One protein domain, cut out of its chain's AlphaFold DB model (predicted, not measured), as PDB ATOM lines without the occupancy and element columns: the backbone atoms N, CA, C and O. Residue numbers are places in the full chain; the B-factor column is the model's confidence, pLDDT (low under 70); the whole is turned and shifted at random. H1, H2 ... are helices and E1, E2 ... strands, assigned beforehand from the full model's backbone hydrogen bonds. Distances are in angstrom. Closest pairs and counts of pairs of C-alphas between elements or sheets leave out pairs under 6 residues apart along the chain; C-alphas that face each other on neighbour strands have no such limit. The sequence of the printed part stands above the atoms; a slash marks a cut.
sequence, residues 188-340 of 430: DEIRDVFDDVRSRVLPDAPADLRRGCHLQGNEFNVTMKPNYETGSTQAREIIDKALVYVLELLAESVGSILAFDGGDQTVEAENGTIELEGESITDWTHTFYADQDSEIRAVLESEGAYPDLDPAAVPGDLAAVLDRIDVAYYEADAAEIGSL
ATOM      1  N   ASP A 188      12.258   9.026  16.872       92.44
ATOM      2  CA  ASP A 188      13.311   8.285  17.584       92.44
ATOM      3  C   ASP A 188      12.714   7.382  18.676       92.44
ATOM      4  O   ASP A 188      13.119   6.233  18.800       92.44
ATOM      5  N   GLU A 189      11.683   7.865  19.379       91.50
ATOM      6  CA  GLU A 189      10.944   7.118  20.403       91.50
ATOM      7  C   GLU A 189      10.415   5.769  19.886       91.50
ATOM      8  O   GLU A 189      10.650   4.732  20.503       91.50
ATOM      9  N   ILE A 190       9.736   5.753  18.734       94.62
ATOM     10  CA  ILE A 190       9.175   4.517  18.172       94.62
ATOM     11  C   ILE A 190      10.282   3.616  17.643       94.62
ATOM     12  O   ILE A 190      10.249   2.407  17.871       94.62
ATOM     13  N   ARG A 191      11.290   4.179  16.969       94.88
ATOM     14  CA  ARG A 191      12.431   3.385  16.495       94.88
ATOM     15  C   ARG A 191      13.154   2.690  17.648       94.88
ATOM     16  O   ARG A 191      13.450   1.504  17.528       94.88
ATOM     17  N   ASP A 192      13.347   3.381  18.767       94.56
ATOM     18  CA  ASP A 192      13.994   2.832  19.958       94.56
ATOM     19  C   ASP A 192      13.180   1.679  20.581       94.56
ATOM     20  O   ASP A 192      13.776   0.673  20.980       94.56
ATOM     21  N   VAL A 193      11.836   1.753  20.598       95.38
ATOM     22  CA  VAL A 193      10.981   0.621  21.026       95.38
ATOM     23  C   VAL A 193      11.244  -0.609  20.158       95.38
ATOM     24  O   VAL A 193      11.506  -1.695  20.678       95.38
ATOM     25  N   PHE A 194      11.170  -0.457  18.832       95.81
ATOM     26  CA  PHE A 194      11.329  -1.582  17.907       95.81
ATOM     27  C   PHE A 194      12.737  -2.173  17.956       95.81
ATOM     28  O   PHE A 194      12.882  -3.399  17.936       95.81
ATOM     29  N   ASP A 195      13.766  -1.333  18.065       94.88
ATOM     30  CA  ASP A 195      15.150  -1.778  18.206       94.88
ATOM     31  C   ASP A 195      15.360  -2.569  19.510       94.88
ATOM     32  O   ASP A 195      15.995  -3.635  19.481       94.88
ATOM     33  N   ASP A 196      14.784  -2.120  20.634       95.38
ATOM     34  CA  ASP A 196      14.855  -2.850  21.906       95.38
ATOM     35  C   ASP A 196      14.152  -4.210  21.806       95.38
ATOM     36  O   ASP A 196      14.794  -5.249  22.015       95.38
ATOM     37  N   VAL A 197      12.885  -4.229  21.369       96.25
ATOM     38  CA  VAL A 197      12.102  -5.460  21.172       96.25
ATOM     39  C   VAL A 197      12.860  -6.430  20.267       96.25
ATOM     40  O   VAL A 197      13.085  -7.589  20.624       96.25
ATOM     41  N   ARG A 198      13.318  -5.978  19.097       95.12
ATOM     42  CA  ARG A 198      13.991  -6.825  18.104       95.12
ATOM     43  C   ARG A 198      15.309  -7.396  18.619       95.12
ATOM     44  O   ARG A 198      15.649  -8.539  18.299       95.12
ATOM     45  N   SER A 199      16.053  -6.636  19.421       95.00
ATOM     46  CA  SER A 199      17.315  -7.104  19.999       95.00
ATOM     47  C   SER A 199      17.119  -8.196  21.062       95.00
ATOM     48  O   SER A 199      18.016  -9.023  21.259       95.00
ATOM     49  N   ARG A 200      15.936  -8.254  21.689       96.31
ATOM     50  CA  ARG A 200      15.622  -9.117  22.839       96.31
ATOM     51  C   ARG A 200      14.679 -10.276  22.521       96.31
ATOM     52  O   ARG A 200      14.796 -11.336  23.138       96.31
ATOM     53  N   VAL A 201      13.832 -10.145  21.497       96.19
ATOM     54  CA  VAL A 201      12.727 -11.074  21.196       96.19
ATOM     55  C   VAL A 201      13.148 -12.542  21.124       96.19
ATOM     56  O   VAL A 201      12.458 -13.391  21.675       96.19
ATOM     57  N   LEU A 202      14.296 -12.887  20.532       94.06
ATOM     58  CA  LEU A 202      14.808 -14.266  20.565       94.06
ATOM     59  C   LEU A 202      15.808 -14.542  21.694       94.06
ATOM     60  O   LEU A 202      15.733 -15.634  22.260       94.06
ATOM     61  N   PRO A 203      16.771 -13.659  22.020       94.88
ATOM     62  CA  PRO A 203      17.721 -13.929  23.100       94.88
ATOM     63  C   PRO A 203      17.063 -14.178  24.462       94.88
ATOM     64  O   PRO A 203      17.433 -15.152  25.137       94.88
ATOM     65  N   ASP A 204      16.057 -13.373  24.804       96.06
ATOM     66  CA  ASP A 204      15.398 -13.376  26.112       96.06
ATOM     67  C   ASP A 204      14.230 -14.370  26.175       96.06
ATOM     68  O   ASP A 204      13.814 -14.774  27.263       96.06
ATOM     69  N   ALA A 205      13.769 -14.863  25.020       96.06
ATOM     70  CA  ALA A 205      12.611 -15.739  24.953       96.06
ATOM     71  C   ALA A 205      12.763 -17.021  25.805       96.06
ATOM     72  O   ALA A 205      13.838 -17.650  25.863       96.06
ATOM     73  N   PRO A 206      11.659 -17.496  26.409       96.12
ATOM     74  CA  PRO A 206      11.556 -18.817  27.011       96.12
ATOM     75  C   PRO A 206      12.093 -19.944  26.115       96.12
ATOM     76  O   PRO A 206      12.109 -19.879  24.886       96.12
ATOM     77  N   ALA A 207      12.599 -21.018  26.733       95.50
ATOM     78  CA  ALA A 207      13.272 -22.098  26.005       95.50
ATOM     79  C   ALA A 207      12.357 -22.861  25.030       95.50
ATOM     80  O   ALA A 207      12.862 -23.416  24.051       95.50
ATOM     81  N   ASP A 208      11.057 -22.923  25.308       95.25
ATOM     82  CA  ASP A 208      10.048 -23.462  24.402       95.25
ATOM     83  C   ASP A 208       9.803 -22.517  23.224       95.25
ATOM     84  O   ASP A 208       9.930 -22.983  22.097       95.25
ATOM     85  N   LEU A 209       9.604 -21.211  23.444       96.56
ATOM     86  CA  LEU A 209       9.459 -20.226  22.357       96.56
ATOM     87  C   LEU A 209      10.701 -20.152  21.456       96.56
ATOM     88  O   LEU A 209      10.586 -20.256  20.239       96.56
ATOM     89  N   ARG A 210      11.916 -20.118  22.021       94.94
ATOM     90  CA  ARG A 210      13.168 -20.111  21.231       94.94
ATOM     91  C   ARG A 210      13.346 -21.318  20.313       94.94
ATOM     92  O   ARG A 210      14.131 -21.261  19.371       94.94
ATOM     93  N   ARG A 211      12.710 -22.450  20.628       93.56
ATOM     94  CA  ARG A 211      12.772 -23.678  19.814       93.56
ATOM     95  C   ARG A 211      11.530 -23.860  18.952       93.56
ATOM     96  O   ARG A 211      11.618 -24.480  17.896       93.56
ATOM     97  N   GLY A 212      10.393 -23.384  19.437       95.56
ATOM     98  CA  GLY A 212       9.079 -23.524  18.832       95.56
ATOM     99  C   GLY A 212       8.737 -22.407  17.857       95.56
ATOM    100  O   GLY A 212       7.806 -22.595  17.085       95.56
ATOM    101  N   CYS A 213       9.501 -21.313  17.840       96.75
ATOM    102  CA  CYS A 213       9.309 -20.184  16.940       96.75
ATOM    103  C   CYS A 213      10.594 -19.803  16.190       96.75
ATOM    104  O   CYS A 213      11.705 -20.197  16.558       96.75
ATOM    105  N   HIS A 214      10.428 -19.005  15.142       95.62
ATOM    106  CA  HIS A 214      11.482 -18.255  14.467       95.62
ATOM    107  C   HIS A 214      10.983 -16.839  14.156       95.62
ATOM    108  O   HIS A 214       9.780 -16.584  14.187       95.62
ATOM    109  N   LEU A 215      11.908 -15.922  13.864       94.88
ATOM    110  CA  LEU A 215      11.551 -14.593  13.366       94.88
ATOM    111  C   LEU A 215      11.394 -14.625  11.851       94.88
ATOM    112  O   LEU A 215      12.261 -15.162  11.151       94.88
ATOM    113  N   GLN A 216      10.323 -14.012  11.353       91.50
ATOM    114  CA  GLN A 216      10.217 -13.680   9.938       91.50
ATOM    115  C   GLN A 216      11.308 -12.664   9.571       91.50
ATOM    116  O   GLN A 216      11.667 -11.802  10.371       91.50
ATOM    117  N   GLY A 217      11.853 -12.772   8.357       86.38
ATOM    118  CA  GLY A 217      12.916 -11.897   7.851       86.38
ATOM    119  C   GLY A 217      12.446 -10.490   7.470       86.38
ATOM    120  O   GLY A 217      12.842 -10.013   6.414       86.38
ATOM    121  N   ASN A 218      11.595  -9.878   8.292       89.38
ATOM    122  CA  ASN A 218      11.098  -8.518   8.107       89.38
ATOM    123  C   ASN A 218      12.210  -7.499   8.364       89.38
ATOM    124  O   ASN A 218      13.106  -7.745   9.180       89.38
ATOM    125  N   GLU A 219      12.159  -6.343   7.715       89.62
ATOM    126  CA  GLU A 219      13.149  -5.281   7.903       89.62
ATOM    127  C   GLU A 219      12.896  -4.464   9.167       89.62
ATOM    128  O   GLU A 219      13.858  -4.187   9.881       89.62
ATOM    129  N   PHE A 220      11.633  -4.170   9.484       92.19
ATOM    130  CA  PHE A 220      11.260  -3.387  10.670       92.19
ATOM    131  C   PHE A 220      10.385  -4.192  11.634       92.19
ATOM    132  O   PHE A 220      10.833  -4.480  12.746       92.19
ATOM    133  N   ASN A 221       9.207  -4.638  11.176       92.19
ATOM    134  CA  ASN A 221       8.238  -5.385  11.985       92.19
ATOM    135  C   ASN A 221       8.874  -6.599  12.673       92.19
ATOM    136  O   ASN A 221       9.764  -7.263  12.126       92.19
ATOM    137  N   VAL A 222       8.376  -6.938  13.861       95.50
ATOM    138  CA  VAL A 222       8.837  -8.100  14.624       95.50
ATOM    139  C   VAL A 222       7.748  -9.159  14.614       95.50
ATOM    140  O   VAL A 222       6.762  -9.048  15.333       95.50
ATOM    141  N   THR A 223       7.948 -10.209  13.817       95.25
ATOM    142  CA  THR A 223       6.962 -11.287  13.652       95.25
ATOM    143  C   THR A 223       7.537 -12.617  14.106       95.25
ATOM    144  O   THR A 223       8.511 -13.116  13.532       95.25
ATOM    145  N   MET A 224       6.916 -13.220  15.119       96.94
ATOM    146  CA  MET A 224       7.208 -14.578  15.569       96.94
ATOM    147  C   MET A 224       6.282 -15.572  14.866       96.94
ATOM    148  O   MET A 224       5.065 -15.502  15.010       96.94
ATOM    149  N   LYS A 225       6.868 -16.526  14.137       96.75
ATOM    150  CA  LYS A 225       6.176 -17.609  13.415       96.75
ATOM    151  C   LYS A 225       6.474 -18.966  14.062       96.75
ATOM    152  O   LYS A 225       7.578 -19.149  14.586       96.75
ATOM    153  N   PRO A 226       5.553 -19.945  14.035       97.25
ATOM    154  CA  PRO A 226       5.775 -21.257  14.616       97.25
ATOM    155  C   PRO A 226       6.740 -22.079  13.749       97.25
ATOM    156  O   PRO A 226       6.762 -21.987  12.526       97.25
ATOM    157  N   ASN A 227       7.494 -22.973  14.382       96.06
ATOM    158  CA  ASN A 227       8.254 -24.046  13.727       96.06
ATOM    159  C   ASN A 227       7.391 -25.311  13.523       96.06
ATOM    160  O   ASN A 227       7.914 -26.420  13.388       96.06
ATOM    161  N   TYR A 228       6.070 -25.143  13.539       95.38
ATOM    162  CA  TYR A 228       5.058 -26.168  13.307       95.38
ATOM    163  C   TYR A 228       4.269 -25.814  12.046       95.38
ATOM    164  O   TYR A 228       4.307 -24.679  11.585       95.38
ATOM    165  N   GLU A 229       3.554 -26.787  11.487       92.88
ATOM    166  CA  GLU A 229       2.669 -26.548  10.345       92.88
ATOM    167  C   GLU A 229       1.594 -25.515  10.721       92.88
ATOM    168  O   GLU A 229       0.910 -25.682  11.737       92.88
ATOM    169  N   THR A 230       1.473 -24.451   9.924       88.69
ATOM    170  CA  THR A 230       0.475 -23.389  10.114       88.69
ATOM    171  C   THR A 230      -0.928 -23.987  10.211       88.69
ATOM    172  O   THR A 230      -1.280 -24.900   9.462       88.69
ATOM    173  N   GLY A 231      -1.725 -23.511  11.168       90.00
ATOM    174  CA  GLY A 231      -3.067 -24.045  11.437       90.00
ATOM    175  C   GLY A 231      -3.097 -25.320  12.294       90.00
ATOM    176  O   GLY A 231      -4.175 -25.778  12.680       90.00
ATOM    177  N   SER A 232      -1.946 -25.913  12.629       95.94
ATOM    178  CA  SER A 232      -1.902 -27.043  13.565       95.94
ATOM    179  C   SER A 232      -2.182 -26.605  15.007       95.94
ATOM    180  O   SER A 232      -1.917 -25.473  15.406       95.94
ATOM    181  N   THR A 233      -2.666 -27.531  15.840       97.00
ATOM    182  CA  THR A 233      -2.889 -27.262  17.272       97.00
ATOM    183  C   THR A 233      -1.602 -26.833  17.981       97.00
ATOM    184  O   THR A 233      -1.647 -25.964  18.841       97.00
ATOM    185  N   GLN A 234      -0.453 -27.397  17.596       97.19
ATOM    186  CA  GLN A 234       0.852 -27.033  18.153       97.19
ATOM    187  C   GLN A 234       1.293 -25.632  17.724       97.19
ATOM    188  O   GLN A 234       1.887 -24.915  18.523       97.19
ATOM    189  N   ALA A 235       1.004 -25.244  16.477       97.38
ATOM    190  CA  ALA A 235       1.237 -23.885  16.007       97.38
ATOM    191  C   ALA A 235       0.378 -22.882  16.790       97.38
ATOM    192  O   ALA A 235       0.894 -21.861  17.225       97.38
ATOM    193  N   ARG A 236      -0.893 -23.213  17.049       97.56
ATOM    194  CA  ARG A 236      -1.775 -22.397  17.894       97.56
ATOM    195  C   ARG A 236      -1.199 -22.219  19.297       97.56
ATOM    196  O   ARG A 236      -0.908 -21.107  19.699       97.56
ATOM    197  N   GLU A 237      -0.921 -23.323  19.993       97.38
ATOM    198  CA  GLU A 237      -0.401 -23.295  21.369       97.38
ATOM    199  C   GLU A 237       0.915 -22.513  21.514       97.38
ATOM    200  O   GLU A 237       1.138 -21.874  22.541       97.38
ATOM    201  N   ILE A 238       1.820 -22.580  20.528       98.00
ATOM    202  CA  ILE A 238       3.084 -21.838  20.608       98.00
ATOM    203  C   ILE A 238       2.907 -20.353  20.277       98.00
ATOM    204  O   ILE A 238       3.602 -19.531  20.869       98.00
ATOM    205  N   ILE A 239       1.992 -20.006  19.365       98.19
ATOM    206  CA  ILE A 239       1.717 -18.614  18.995       98.19
ATOM    207  C   ILE A 239       0.890 -17.897  20.062       98.19
ATOM    208  O   ILE A 239       1.192 -16.744  20.347       98.19
ATOM    209  N   ASP A 240      -0.034 -18.584  20.739       98.31
ATOM    210  CA  ASP A 240      -0.758 -18.049  21.901       98.31
ATOM    211  C   ASP A 240       0.237 -17.565  22.976       98.31
ATOM    212  O   ASP A 240       0.189 -16.424  23.431       98.31
ATOM    213  N   LYS A 241       1.239 -18.393  23.297       98.06
ATOM    214  CA  LYS A 241       2.331 -18.020  24.211       98.06
ATOM    215  C   LYS A 241       3.247 -16.934  23.661       98.06
ATOM    216  O   LYS A 241       3.745 -16.111  24.428       98.06
ATOM    217  N   ALA A 242       3.537 -16.971  22.359       98.00
ATOM    218  CA  ALA A 242       4.385 -15.971  21.723       98.00
ATOM    219  C   ALA A 242       3.731 -14.588  21.785       98.00
ATOM    220  O   ALA A 242       4.434 -13.629  22.068       98.00
ATOM    221  N   LEU A 243       2.409 -14.495  21.599       98.50
ATOM    222  CA  LEU A 243       1.661 -13.246  21.718       98.50
ATOM    223  C   LEU A 243       1.819 -12.626  23.111       98.50
ATOM    224  O   LEU A 243       2.189 -11.461  23.205       98.50
ATOM    225  N   VAL A 244       1.602 -13.406  24.178       98.31
ATOM    226  CA  VAL A 244       1.773 -12.919  25.561       98.31
ATOM    227  C   VAL A 244       3.201 -12.423  25.784       98.31
ATOM    228  O   VAL A 244       3.404 -11.300  26.225       98.31
ATOM    229  N   TYR A 245       4.200 -13.219  25.398       98.12
ATOM    230  CA  TYR A 245       5.607 -12.841  25.539       98.12
ATOM    231  C   TYR A 245       5.969 -11.563  24.764       98.12
ATOM    232  O   TYR A 245       6.727 -10.728  25.249       98.12
ATOM    233  N   VAL A 246       5.447 -11.410  23.549       97.62
ATOM    234  CA  VAL A 246       5.693 -10.245  22.697       97.62
ATOM    235  C   VAL A 246       5.045  -8.988  23.289       97.62
ATOM    236  O   VAL A 246       5.679  -7.935  23.283       97.62
ATOM    237  N   LEU A 247       3.843  -9.100  23.865       98.06
ATOM    238  CA  LEU A 247       3.186  -8.014  24.601       98.06
ATOM    239  C   LEU A 247       3.956  -7.619  25.869       98.06
ATOM    240  O   LEU A 247       4.130  -6.431  26.131       98.06
ATOM    241  N   GLU A 248       4.452  -8.596  26.631       96.88
ATOM    242  CA  GLU A 248       5.288  -8.351  27.813       96.88
ATOM    243  C   GLU A 248       6.586  -7.629  27.434       96.88
ATOM    244  O   GLU A 248       6.957  -6.638  28.062       96.88
ATOM    245  N   LEU A 249       7.252  -8.084  26.369       96.75
ATOM    246  CA  LEU A 249       8.478  -7.462  25.881       96.75
ATOM    247  C   LEU A 249       8.228  -6.034  25.384       96.75
ATOM    248  O   LEU A 249       8.992  -5.134  25.721       96.75
ATOM    249  N   LEU A 250       7.142  -5.815  24.637       97.38
ATOM    250  CA  LEU A 250       6.717  -4.484  24.205       97.38
ATOM    251  C   LEU A 250       6.480  -3.557  25.405       97.38
ATOM    252  O   LEU A 250       6.973  -2.430  25.414       97.38
ATOM    253  N   ALA A 251       5.773  -4.039  26.427       95.88
ATOM    254  CA  ALA A 251       5.503  -3.282  27.645       95.88
ATOM    255  C   ALA A 251       6.794  -2.864  28.366       95.88
ATOM    256  O   ALA A 251       6.913  -1.724  28.816       95.88
ATOM    257  N   GLU A 252       7.785  -3.755  28.450       94.06
ATOM    258  CA  GLU A 252       9.094  -3.444  29.035       94.06
ATOM    259  C   GLU A 252       9.876  -2.404  28.216       94.06
ATOM    260  O   GLU A 252      10.477  -1.493  28.796       94.06
ATOM    261  N   SER A 253       9.863  -2.516  26.884       94.56
ATOM    262  CA  SER A 253      10.537  -1.570  25.986       94.56
ATOM    263  C   SER A 253       9.910  -0.175  26.070       94.56
ATOM    264  O   SER A 253      10.620   0.807  26.290       94.56
ATOM    265  N   VAL A 254       8.578  -0.082  26.001       93.44
ATOM    266  CA  VAL A 254       7.840   1.185  26.153       93.44
ATOM    267  C   VAL A 254       8.042   1.769  27.551       93.44
ATOM    268  O   VAL A 254       8.346   2.953  27.700       93.44
ATOM    269  N   GLY A 255       7.942   0.939  28.592       90.31
ATOM    270  CA  GLY A 255       8.138   1.377  29.970       90.31
ATOM    271  C   GLY A 255       9.531   1.942  30.229       90.31
ATOM    272  O   GLY A 255       9.667   2.944  30.934       90.31
ATOM    273  N   SER A 256      10.559   1.343  29.622       86.75
ATOM    274  CA  SER A 256      11.933   1.836  29.717       86.75
ATOM    275  C   SER A 256      12.048   3.255  29.164       86.75
ATOM    276  O   SER A 256      12.632   4.115  29.819       86.75
ATOM    277  N   ILE A 257      11.443   3.528  28.007       84.94
ATOM    278  CA  ILE A 257      11.482   4.850  27.370       84.94
ATOM    279  C   ILE A 257      10.724   5.897  28.192       84.94
ATOM    280  O   ILE A 257      11.283   6.951  28.498       84.94
ATOM    281  N   LEU A 258       9.511   5.579  28.656       84.38
ATOM    282  CA  LEU A 258       8.720   6.484  29.502       84.38
ATOM    283  C   LEU A 258       9.445   6.849  30.812       84.38
ATOM    284  O   LEU A 258       9.348   7.982  31.291       84.38
ATOM    285  N   ALA A 259      10.210   5.912  31.380       79.19
ATOM    286  CA  ALA A 259      11.036   6.169  32.557       79.19
ATOM    287  C   ALA A 259      12.234   7.100  32.258       79.19
ATOM    288  O   ALA A 259      12.635   7.881  33.126       79.19
ATOM    289  N   PHE A 260      12.804   7.052  31.046       66.19
ATOM    290  CA  PHE A 260      13.898   7.942  30.627       66.19
ATOM    291  C   PHE A 260      13.437   9.383  30.380       66.19
ATOM    292  O   PHE A 260      14.172  10.312  30.731       66.19
ATOM    293  N   ASP A 261      12.223   9.579  29.862       63.47
ATOM    294  CA  ASP A 261      11.664  10.908  29.562       63.47
ATOM    295  C   ASP A 261      11.157  11.680  30.795       63.47
ATOM    296  O   ASP A 261      10.689  12.818  30.702       63.47
ATOM    297  N   GLY A 262      11.360  11.126  31.995       55.31
ATOM    298  CA  GLY A 262      11.186  11.850  33.252       55.31
ATOM    299  C   GLY A 262       9.730  11.994  33.689       55.31
ATOM    300  O   GLY A 262       9.400  12.961  34.381       55.31
ATOM    301  N   GLY A 263       8.869  11.043  33.314       56.78
ATOM    302  CA  GLY A 263       7.523  10.936  33.863       56.78
ATOM    303  C   GLY A 263       7.574  10.826  35.389       56.78
ATOM    304  O   GLY A 263       7.968   9.803  35.937       56.78
ATOM    305  N   ASP A 264       7.138  11.872  36.097       56.06
ATOM    306  CA  ASP A 264       7.150  11.991  37.574       56.06
ATOM    307  C   ASP A 264       6.268  10.922  38.282       56.06
ATOM    308  O   ASP A 264       6.115  10.932  39.504       56.06
ATOM    309  N   GLN A 265       5.658  10.010  37.510       59.25
ATOM    310  CA  GLN A 265       4.713   8.975  37.934       59.25
ATOM    311  C   GLN A 265       5.193   7.531  37.699       59.25
ATOM    312  O   GLN A 265       4.540   6.615  38.196       59.25
ATOM    313  N   THR A 266       6.303   7.302  36.985       63.03
ATOM    314  CA  THR A 266       6.870   5.950  36.833       63.03
ATOM    315  C   THR A 266       7.722   5.607  38.049       63.03
ATOM    316  O   THR A 266       8.656   6.342  38.383       63.03
ATOM    317  N   VAL A 267       7.429   4.488  38.708       66.00
ATOM    318  CA  VAL A 267       8.219   3.998  39.846       66.00
ATOM    319  C   VAL A 267       8.755   2.613  39.507       66.00
ATOM    320  O   VAL A 267       7.996   1.714  39.161       66.00
ATOM    321  N   GLU A 268      10.071   2.434  39.612       68.50
ATOM    322  CA  GLU A 268      10.681   1.105  39.549       68.50
ATOM    323  C   GLU A 268      10.401   0.387  40.877       68.50
ATOM    324  O   GLU A 268      10.867   0.805  41.945       68.50
ATOM    325  N   ALA A 269       9.586  -0.665  40.829       63.59
ATOM    326  CA  ALA A 269       9.252  -1.473  41.990       63.59
ATOM    327  C   ALA A 269      10.455  -2.322  42.447       63.59
ATOM    328  O   ALA A 269      11.412  -2.555  41.710       63.59
ATOM    329  N   GLU A 270      10.427  -2.828  43.687       58.53
ATOM    330  CA  GLU A 270      11.554  -3.581  44.281       58.53
ATOM    331  C   GLU A 270      11.935  -4.867  43.510       58.53
ATOM    332  O   GLU A 270      13.022  -5.413  43.703       58.53
ATOM    333  N   ASN A 271      11.039  -5.364  42.657       61.97
ATOM    334  CA  ASN A 271      11.211  -6.524  41.777       61.97
ATOM    335  C   ASN A 271      11.741  -6.161  40.371       61.97
ATOM    336  O   ASN A 271      11.945  -7.078  39.576       61.97
ATOM    337  N   GLY A 272      11.967  -4.878  40.073       65.12
ATOM    338  CA  GLY A 272      12.405  -4.388  38.763       65.12
ATOM    339  C   GLY A 272      11.278  -4.167  37.748       65.12
ATOM    340  O   GLY A 272      11.580  -3.899  36.589       65.12
ATOM    341  N   THR A 273      10.001  -4.281  38.139       72.62
ATOM    342  CA  THR A 273       8.881  -3.916  37.255       72.62
ATOM    343  C   THR A 273       8.645  -2.415  37.285       72.62
ATOM    344  O   THR A 273       8.721  -1.786  38.341       72.62
ATOM    345  N   ILE A 274       8.328  -1.840  36.129       79.56
ATOM    346  CA  ILE A 274       7.957  -0.431  36.026       79.56
ATOM    347  C   ILE A 274       6.452  -0.332  36.284       79.56
ATOM    348  O   ILE A 274       5.651  -0.966  35.591       79.56
ATOM    349  N   GLU A 275       6.080   0.427  37.311       84.31
ATOM    350  CA  GLU A 275       4.689   0.686  37.679       84.31
ATOM    351  C   GLU A 275       4.277   2.094  37.248       84.31
ATOM    352  O   GLU A 275       5.051   3.051  37.362       84.31
ATOM    353  N   LEU A 276       3.031   2.215  36.791       83.00
ATOM    354  CA  LEU A 276       2.392   3.473  36.429       83.00
ATOM    355  C   LEU A 276       0.994   3.505  37.051       83.00
ATOM    356  O   LEU A 276       0.199   2.584  36.880       83.00
ATOM    357  N   GLU A 277       0.717   4.550  37.833       82.81
ATOM    358  CA  GLU A 277      -0.531   4.700  38.604       82.81
ATOM    359  C   GLU A 277      -0.864   3.525  39.556       82.81
ATOM    360  O   GLU A 277      -2.004   3.362  39.986       82.81
ATOM    361  N   GLY A 278       0.148   2.757  39.978       81.62
ATOM    362  CA  GLY A 278       0.013   1.671  40.958       81.62
ATOM    363  C   GLY A 278      -0.271   0.289  40.368       81.62
ATOM    364  O   GLY A 278      -0.425  -0.654  41.140       81.62
ATOM    365  N   GLU A 279      -0.300   0.171  39.042       88.62
ATOM    366  CA  GLU A 279      -0.357  -1.099  38.312       88.62
ATOM    367  C   GLU A 279       0.886  -1.241  37.418       88.62
ATOM    368  O   GLU A 279       1.579  -0.257  37.130       88.62
ATOM    369  N   SER A 280       1.201  -2.463  36.988       91.56
ATOM    370  CA  SER A 280       2.362  -2.695  36.123       91.56
ATOM    371  C   SER A 280       2.108  -2.196  34.693       91.56
ATOM    372  O   SER A 280       0.988  -2.264  34.186       91.56
ATOM    373  N   ILE A 281       3.152  -1.721  34.001       92.56
ATOM    374  CA  ILE A 281       3.034  -1.336  32.578       92.56
ATOM    375  C   ILE A 281       2.615  -2.529  31.705       92.56
ATOM    376  O   ILE A 281       1.901  -2.351  30.716       92.56
ATOM    377  N   THR A 282       3.003  -3.748  32.085       95.12
ATOM    378  CA  THR A 282       2.561  -4.986  31.433       95.12
ATOM    379  C   THR A 282       1.048  -5.158  31.521       95.12
ATOM    380  O   THR A 282       0.410  -5.377  30.494       95.12
ATOM    381  N   ASP A 283       0.460  -4.993  32.710       95.88
ATOM    382  CA  ASP A 283      -0.988  -5.111  32.885       95.88
ATOM    383  C   ASP A 283      -1.721  -4.037  32.070       95.88
ATOM    384  O   ASP A 283      -2.659  -4.354  31.343       95.88
ATOM    385  N   TRP A 284      -1.245  -2.788  32.081       96.44
ATOM    386  CA  TRP A 284      -1.841  -1.741  31.246       96.44
ATOM    387  C   TRP A 284      -1.759  -2.044  29.748       96.44
ATOM    388  O   TRP A 284      -2.748  -1.870  29.036       96.44
ATOM    389  N   THR A 285      -0.612  -2.532  29.273       96.88
ATOM    390  CA  THR A 285      -0.420  -2.927  27.868       96.88
ATOM    391  C   THR A 285      -1.356  -4.078  27.483       96.88
ATOM    392  O   THR A 285      -2.001  -4.026  26.437       96.88
ATOM    393  N   HIS A 286      -1.507  -5.092  28.343       97.62
ATOM    394  CA  HIS A 286      -2.460  -6.184  28.126       97.62
ATOM    395  C   HIS A 286      -3.905  -5.679  28.080       97.62
ATOM    396  O   HIS A 286      -4.656  -6.075  27.190       97.62
ATOM    397  N   THR A 287      -4.304  -4.798  29.007       97.38
ATOM    398  CA  THR A 287      -5.641  -4.185  29.006       97.38
ATOM    399  C   THR A 287      -5.900  -3.423  27.713       97.38
ATOM    400  O   THR A 287      -6.968  -3.585  27.126       97.38
ATOM    401  N   PHE A 288      -4.927  -2.628  27.265       97.12
ATOM    402  CA  PHE A 288      -5.035  -1.814  26.062       97.12
ATOM    403  C   PHE A 288      -5.302  -2.674  24.820       97.12
ATOM    404  O   PHE A 288      -6.327  -2.499  24.162       97.12
ATOM    405  N   TYR A 289      -4.454  -3.666  24.530       97.38
ATOM    406  CA  TYR A 289      -4.625  -4.495  23.330       97.38
ATOM    407  C   TYR A 289      -5.803  -5.479  23.425       97.38
ATOM    408  O   TYR A 289      -6.422  -5.789  22.408       97.38
ATOM    409  N   ALA A 290      -6.180  -5.927  24.627       96.69
ATOM    410  CA  ALA A 290      -7.376  -6.752  24.818       96.69
ATOM    411  C   ALA A 290      -8.696  -5.991  24.580       96.69
ATOM    412  O   ALA A 290      -9.722  -6.618  24.304       96.69
ATOM    413  N   ASP A 291      -8.704  -4.664  24.736       96.56
ATOM    414  CA  ASP A 291      -9.863  -3.829  24.397       96.56
ATOM    415  C   ASP A 291      -9.978  -3.608  22.880       96.56
ATOM    416  O   ASP A 291     -11.083  -3.607  22.337       96.56
ATOM    417  N   GLN A 292      -8.836  -3.499  22.190       93.62
ATOM    418  CA  GLN A 292      -8.772  -3.307  20.737       93.62
ATOM    419  C   GLN A 292      -9.124  -4.577  19.950       93.62
ATOM    420  O   GLN A 292      -9.806  -4.492  18.925       93.62
ATOM    421  N   ASP A 293      -8.693  -5.752  20.423       94.00
ATOM    422  CA  ASP A 293      -8.891  -7.019  19.719       94.00
ATOM    423  C   ASP A 293      -9.395  -8.140  20.647       94.00
ATOM    424  O   ASP A 293      -8.737  -8.584  21.594       94.00
ATOM    425  N   SER A 294     -10.590  -8.651  20.333       94.62
ATOM    426  CA  SER A 294     -11.220  -9.743  21.077       94.62
ATOM    427  C   SER A 294     -10.485 -11.086  20.974       94.62
ATOM    428  O   SER A 294     -10.640 -11.917  21.871       94.62
ATOM    429  N   GLU A 295      -9.712 -11.324  19.912       93.88
ATOM    430  CA  GLU A 295      -8.891 -12.532  19.768       93.88
ATOM    431  C   GLU A 295      -7.665 -12.461  20.681       93.88
ATOM    432  O   GLU A 295      -7.411 -13.407  21.432       93.88
ATOM    433  N   ILE A 296      -6.991 -11.305  20.733       97.44
ATOM    434  CA  ILE A 296      -5.909 -11.043  21.698       97.44
ATOM    435  C   ILE A 296      -6.427 -11.215  23.128       97.44
ATOM    436  O   ILE A 296      -5.813 -11.916  23.937       97.44
ATOM    437  N   ARG A 297      -7.603 -10.652  23.432       96.88
ATOM    438  CA  ARG A 297      -8.264 -10.849  24.728       96.88
ATOM    439  C   ARG A 297      -8.471 -12.327  25.058       96.88
ATOM    440  O   ARG A 297      -8.166 -12.746  26.172       96.88
ATOM    441  N   ALA A 298      -8.993 -13.114  24.118       97.00
ATOM    442  CA  ALA A 298      -9.258 -14.534  24.337       97.00
ATOM    443  C   ALA A 298      -7.970 -15.320  24.635       97.00
ATOM    444  O   ALA A 298      -7.971 -16.182  25.519       97.00
ATOM    445  N   VAL A 299      -6.868 -14.996  23.950       97.75
ATOM    446  CA  VAL A 299      -5.549 -15.583  24.223       97.75
ATOM    447  C   VAL A 299      -5.080 -15.214  25.630       97.75
ATOM    448  O   VAL A 299      -4.771 -16.116  26.411       97.75
ATOM    449  N   LEU A 300      -5.110 -13.928  25.992       98.12
ATOM    450  CA  LEU A 300      -4.717 -13.449  27.323       98.12
ATOM    451  C   LEU A 300      -5.536 -14.111  28.444       98.12
ATOM    452  O   LEU A 300      -4.974 -14.527  29.459       98.12
ATOM    453  N   GLU A 301      -6.853 -14.260  28.270       97.44
ATOM    454  CA  GLU A 301      -7.726 -14.955  29.227       97.44
ATOM    455  C   GLU A 301      -7.347 -16.443  29.353       97.44
ATOM    456  O   GLU A 301      -7.334 -16.993  30.459       97.44
ATOM    457  N   SER A 302      -7.013 -17.096  28.235       96.31
ATOM    458  CA  SER A 302      -6.664 -18.522  28.185       96.31
ATOM    459  C   SER A 302      -5.300 -18.846  28.806       96.31
ATOM    460  O   SER A 302      -5.180 -19.846  29.517       96.31
ATOM    461  N   GLU A 303      -4.308 -17.974  28.610       96.44
ATOM    462  CA  GLU A 303      -2.955 -18.106  29.165       96.44
ATOM    463  C   GLU A 303      -2.861 -17.546  30.599       96.44
ATOM    464  O   GLU A 303      -1.834 -17.675  31.264       96.44
ATOM    465  N   GLY A 304      -3.955 -16.972  31.118       95.25
ATOM    466  CA  GLY A 304      -4.030 -16.425  32.472       95.25
ATOM    467  C   GLY A 304      -3.252 -15.119  32.651       95.25
ATOM    468  O   GLY A 304      -2.849 -14.810  33.770       95.25
ATOM    469  N   ALA A 305      -3.048 -14.383  31.557       94.12
ATOM    470  CA  ALA A 305      -2.341 -13.109  31.497       94.12
ATOM    471  C   ALA A 305      -3.286 -11.896  31.385       94.12
ATOM    472  O   ALA A 305      -2.809 -10.765  31.387       94.12
ATOM    473  N   TYR A 306      -4.607 -12.108  31.277       94.88
ATOM    474  CA  TYR A 306      -5.595 -11.025  31.206       94.88
ATOM    475  C   TYR A 306      -5.778 -10.327  32.568       94.88
ATOM    476  O   TYR A 306      -6.246 -10.968  33.518       94.88
ATOM    477  N   PRO A 307      -5.471  -9.024  32.668       90.38
ATOM    478  CA  PRO A 307      -5.712  -8.245  33.874       90.38
ATOM    479  C   PRO A 307      -7.169  -7.755  33.939       90.38
ATOM    480  O   PRO A 307      -7.758  -7.355  32.935       90.38
ATOM    481  N   ASP A 308      -7.756  -7.749  35.138       87.19
ATOM    482  CA  ASP A 308      -9.111  -7.227  35.401       87.19
ATOM    483  C   ASP A 308      -9.061  -5.710  35.682       87.19
ATOM    484  O   ASP A 308      -9.396  -5.249  36.776       87.19
ATOM    485  N   LEU A 309      -8.562  -4.943  34.704       93.25
ATOM    486  CA  LEU A 309      -8.455  -3.479  34.745       93.25
ATOM    487  C   LEU A 309      -9.439  -2.827  33.763       93.25
ATOM    488  O   LEU A 309      -9.885  -3.445  32.796       93.25
ATOM    489  N   ASP A 310      -9.783  -1.563  34.017       92.94
ATOM    490  CA  ASP A 310     -10.658  -0.770  33.146       92.94
ATOM    491  C   ASP A 310      -9.855  -0.190  31.963       92.94
ATOM    492  O   ASP A 310      -8.961   0.626  32.202       92.94
ATOM    493  N   PRO A 311     -10.172  -0.529  30.696       91.31
ATOM    494  CA  PRO A 311      -9.491   0.037  29.528       91.31
ATOM    495  C   PRO A 311      -9.591   1.560  29.433       91.31
ATOM    496  O   PRO A 311      -8.680   2.215  28.936       91.31
ATOM    497  N   ALA A 312     -10.662   2.156  29.965       91.81
ATOM    498  CA  ALA A 312     -10.810   3.609  29.985       91.81
ATOM    499  C   ALA A 312      -9.865   4.303  30.985       91.81
ATOM    500  O   ALA A 312      -9.784   5.533  30.993       91.81
ATOM    501  N   ALA A 313      -9.186   3.533  31.841       93.25
ATOM    502  CA  ALA A 313      -8.234   4.019  32.830       93.25
ATOM    503  C   ALA A 313      -6.768   3.880  32.388       93.25
ATOM    504  O   ALA A 313      -5.891   4.233  33.171       93.25
ATOM    505  N   VAL A 314      -6.489   3.402  31.165       92.38
ATOM    506  CA  VAL A 314      -5.111   3.326  30.653       92.38
ATOM    507  C   VAL A 314      -4.479   4.730  30.690       92.38
ATOM    508  O   VAL A 314      -5.056   5.670  30.127       92.38
ATOM    509  N   PRO A 315      -3.312   4.906  31.342       92.44
ATOM    510  CA  PRO A 315      -2.667   6.210  31.451       92.44
ATOM    511  C   PRO A 315      -2.363   6.833  30.085       92.44
ATOM    512  O   PRO A 315      -1.854   6.169  29.185       92.44
ATOM    513  N   GLY A 316      -2.644   8.132  29.943       90.00
ATOM    514  CA  GLY A 316      -2.623   8.817  28.644       90.00
ATOM    515  C   GLY A 316      -1.262   8.824  27.941       90.00
ATOM    516  O   GLY A 316      -1.223   8.659  26.727       90.00
ATOM    517  N   ASP A 317      -0.164   8.968  28.685       89.88
ATOM    518  CA  ASP A 317       1.189   8.966  28.106       89.88
ATOM    519  C   ASP A 317       1.566   7.575  27.564       89.88
ATOM    520  O   ASP A 317       2.180   7.468  26.509       89.88
ATOM    521  N   LEU A 318       1.130   6.502  28.238       92.00
ATOM    522  CA  LEU A 318       1.309   5.130  27.759       92.00
ATOM    523  C   LEU A 318       0.423   4.855  26.539       92.00
ATOM    524  O   LEU A 318       0.910   4.349  25.531       92.00
ATOM    525  N   ALA A 319      -0.858   5.228  26.612       93.62
ATOM    526  CA  ALA A 319      -1.789   5.085  25.496       93.62
ATOM    527  C   ALA A 319      -1.278   5.808  24.241       93.62
ATOM    528  O   ALA A 319      -1.333   5.236  23.164       93.62
ATOM    529  N   ALA A 320      -0.695   7.005  24.378       93.06
ATOM    530  CA  ALA A 320      -0.163   7.770  23.249       93.06
ATOM    531  C   ALA A 320       0.950   7.041  22.475       93.06
ATOM    532  O   ALA A 320       1.053   7.213  21.260       93.06
ATOM    533  N   VAL A 321       1.769   6.232  23.154       94.25
ATOM    534  CA  VAL A 321       2.791   5.397  22.503       94.25
ATOM    535  C   VAL A 321       2.161   4.132  21.922       94.25
ATOM    536  O   VAL A 321       2.406   3.805  20.762       94.25
ATOM    537  N   LEU A 322       1.316   3.435  22.691       95.56
ATOM    538  CA  LEU A 322       0.667   2.195  22.244       95.56
ATOM    539  C   LEU A 322      -0.286   2.419  21.057       95.56
ATOM    540  O   LEU A 322      -0.346   1.580  20.166       95.56
ATOM    541  N   ASP A 323      -0.945   3.579  20.973       95.12
ATOM    542  CA  ASP A 323      -1.793   4.003  19.848       95.12
ATOM    543  C   ASP A 323      -1.025   4.098  18.513       95.12
ATOM    544  O   ASP A 323      -1.636   4.191  17.446       95.12
ATOM    545  N   ARG A 324       0.313   4.090  18.548       95.00
ATOM    546  CA  ARG A 324       1.191   4.129  17.366       95.00
ATOM    547  C   ARG A 324       1.714   2.749  16.967       95.00
ATOM    548  O   ARG A 324       2.294   2.607  15.887       95.00
ATOM    549  N   ILE A 325       1.522   1.737  17.812       95.94
ATOM    550  CA  ILE A 325       2.079   0.393  17.652       95.94
ATOM    551  C   ILE A 325       0.937  -0.601  17.456       95.94
ATOM    552  O   ILE A 325       0.068  -0.759  18.310       95.94
ATOM    553  N   ASP A 326       0.966  -1.302  16.331       94.06
ATOM    554  CA  ASP A 326       0.049  -2.390  16.030       94.06
ATOM    555  C   ASP A 326       0.553  -3.698  16.637       94.06
ATOM    556  O   ASP A 326       1.745  -4.015  16.546       94.06
ATOM    557  N   VAL A 327      -0.366  -4.480  17.197       96.12
ATOM    558  CA  VAL A 327      -0.112  -5.864  17.603       96.12
ATOM    559  C   VAL A 327      -1.140  -6.739  16.912       96.12
ATOM    560  O   VAL A 327      -2.330  -6.654  17.202       96.12
ATOM    561  N   ALA A 328      -0.670  -7.604  16.019       92.69
ATOM    562  CA  ALA A 328      -1.520  -8.496  15.248       92.69
ATOM    563  C   ALA A 328      -1.336  -9.950  15.696       92.69
ATOM    564  O   ALA A 328      -0.217 -10.469  15.775       92.69
ATOM    565  N   TYR A 329      -2.459 -10.622  15.946       95.19
ATOM    566  CA  TYR A 329      -2.520 -12.054  16.209       95.19
ATOM    567  C   TYR A 329      -3.125 -12.777  15.006       95.19
ATOM    568  O   TYR A 329      -4.241 -12.491  14.584       95.19
ATOM    569  N   TYR A 330      -2.383 -13.738  14.466       92.38
ATOM    570  CA  TYR A 330      -2.852 -14.643  13.428       92.38
ATOM    571  C   TYR A 330      -2.898 -16.050  14.021       92.38
ATOM    572  O   TYR A 330      -1.850 -16.683  14.207       92.38
ATOM    573  N   GLU A 331      -4.104 -16.534  14.341       93.06
ATOM    574  CA  GLU A 331      -4.305 -17.824  15.012       93.06
ATOM    575  C   GLU A 331      -3.503 -18.940  14.326       93.06
ATOM    576  O   GLU A 331      -3.649 -19.210  13.133       93.06
ATOM    577  N   ALA A 332      -2.651 -19.612  15.109       94.94
ATOM    578  CA  ALA A 332      -1.804 -20.709  14.642       94.94
ATOM    579  C   ALA A 332      -0.855 -20.365  13.474       94.94
ATOM    580  O   ALA A 332      -0.384 -21.282  12.789       94.94
ATOM    581  N   ASP A 333      -0.552 -19.083  13.266       95.69
ATOM    582  CA  ASP A 333       0.357 -18.609  12.224       95.69
ATOM    583  C   ASP A 333       1.389 -17.599  12.735       95.69
ATOM    584  O   ASP A 333       2.574 -17.787  12.478       95.69
ATOM    585  N   ALA A 334       1.001 -16.543  13.453       95.81
ATOM    586  CA  ALA A 334       1.961 -15.528  13.884       95.81
ATOM    587  C   ALA A 334       1.474 -14.623  15.021       95.81
ATOM    588  O   ALA A 334       0.280 -14.399  15.188       95.81
ATOM    589  N   ALA A 335       2.437 -14.059  15.747       96.88
ATOM    590  CA  ALA A 335       2.267 -12.854  16.553       96.88
ATOM    591  C   ALA A 335       3.218 -11.780  16.007       96.88
ATOM    592  O   ALA A 335       4.410 -12.054  15.827       96.88
ATOM    593  N   GLU A 336       2.697 -10.594  15.705       95.19
ATOM    594  CA  GLU A 336       3.429  -9.515  15.036       95.19
ATOM    595  C   GLU A 336       3.291  -8.186  15.778       95.19
ATOM    596  O   GLU A 336       2.201  -7.843  16.222       95.19
ATOM    597  N   ILE A 337       4.395  -7.437  15.855       95.06
ATOM    598  CA  ILE A 337       4.411  -6.011  16.198       95.06
ATOM    599  C   ILE A 337       4.801  -5.215  14.949       95.06
ATOM    600  O   ILE A 337       5.838  -5.498  14.333       95.06
ATOM    601  N   GLY A 338       4.006  -4.198  14.615       93.25
ATOM    602  CA  GLY A 338       4.245  -3.249  13.523       93.25
ATOM    603  C   GLY A 338       3.909  -1.812  13.932       93.25
ATOM    604  O   GLY A 338       3.366  -1.578  15.005       93.25
ATOM    605  N   SER A 339       4.268  -0.819  13.118       93.38
ATOM    606  CA  SER A 339       3.884   0.580  13.375       93.38
ATOM    607  C   SER A 339       2.599   0.922  12.623       93.38
ATOM    608  O   SER A 339       2.503   0.659  11.427       93.38
ATOM    609  N   LEU A 340       1.638   1.561  13.294       90.19
ATOM    610  CA  LEU A 340       0.400   2.057  12.674       90.19
ATOM    611  C   LEU A 340       0.637   3.283  11.775       90.19
ATOM    612  O   LEU A 340      -0.196   3.605  10.921       90.19
TER     613      LEU A 340
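What this domain is: This is residues 188 to 340 of the 430 residues of the protein "HAD superfamily hydrolase" of Natrialba magadii (strain ATCC 43099 / DSM 3394 / CCM 3739 / CIP 104546 / IAM 13178 / JCM 8861 / NBRC 102185 / NCIMB 2190 / MS3) (UniProt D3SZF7). One long helix, H3, runs through the middle of the domain along one face of a four-stranded sheet whose other face is bare. H1 packs on the same face, the helical hairpin H4 and H5 crosses H3, H6 packs by the last part of H3, and the small strand hairpin E3 and E4 sits there too, away from the larger sheet. The printed part has 153 residues with six named helices and six named strands, in the order H1 H2 E1 E2 H3 E3 E4 H4 H5 H6 E5 E6; the class is mixed, helices and strands. The sheets, E1 E2 E6 E5 and E3 E4, are antiparallel. The whole is compact, with a radius of gyration of the C-alphas of 14.9 A, and spans 47 by 31 by 31 A.

Where its parts are: H1, residues 188 to 200, begins at C-alpha 188 (13.311, 8.285, 17.584) and is 18.3 A long. H2 is residues 209 to 212, E1 213 to 215 and E2 222 to 226. H3, residues 233 to 260, runs 41.2 A from C-alpha 233 (-2.889, -27.262, 17.272). E3 is residues 266 to 268 and E4 274 to 276. H4, residues 281 to 292, is 16.8 A long; H5, 294 to 303, 14.3 A. H6 is residues 316 to 322. E5, residues 325 to 330, measures 16.4 A and E6, 334 to 339, 16.2 A, ending at C-alpha 339 (3.884, 0.580, 13.375).

How they stand to each other: H3 is the hub, touching the five other helices. With H1 it makes two layers, helices on one face of the sheet E1 E2 E6 E5; H3 runs along the strands at a height over the sheet of 8.7 A, H1 at 10.0 A. They touch at C-alphas 193 and 253, their closest, 5.4 A apart, at a steep tilt of 46 degrees. H4 touches H3 at C-alphas 282 and 251, the closest, 5.1 A apart; H5 is about perpendicular to H3, at 82 degrees. H6 only just touches H3, with 3 pairs of C-alphas within 8 A. H2 and H5 only graze the sheet. Within hydrogen-bond range are N 214 and O 225 for E1 and E2, 2.9 A, N 224 and O 335 for E2 and E6, 2.9 A, N 328 and O 336 for E5 and E6, 2.9 A, and N 275 and O 267 for E3 and E4, 3.0 A. Every O i to N i+4 pair is within range in H1, H4 and H5, 23 of 24 in H3 and 2 of 3 in H6; H2 is too short for such a pair.

The domain as a whole: The C-alphas of Glu 229 and Asp 264, the two farthest apart, are 47.4 A apart. The printed part has no cut. The link from H5 to H6, residues 304 to 315, is long. The mean pLDDT of the printed part is 91.2; residues 260 to 272 are under 70.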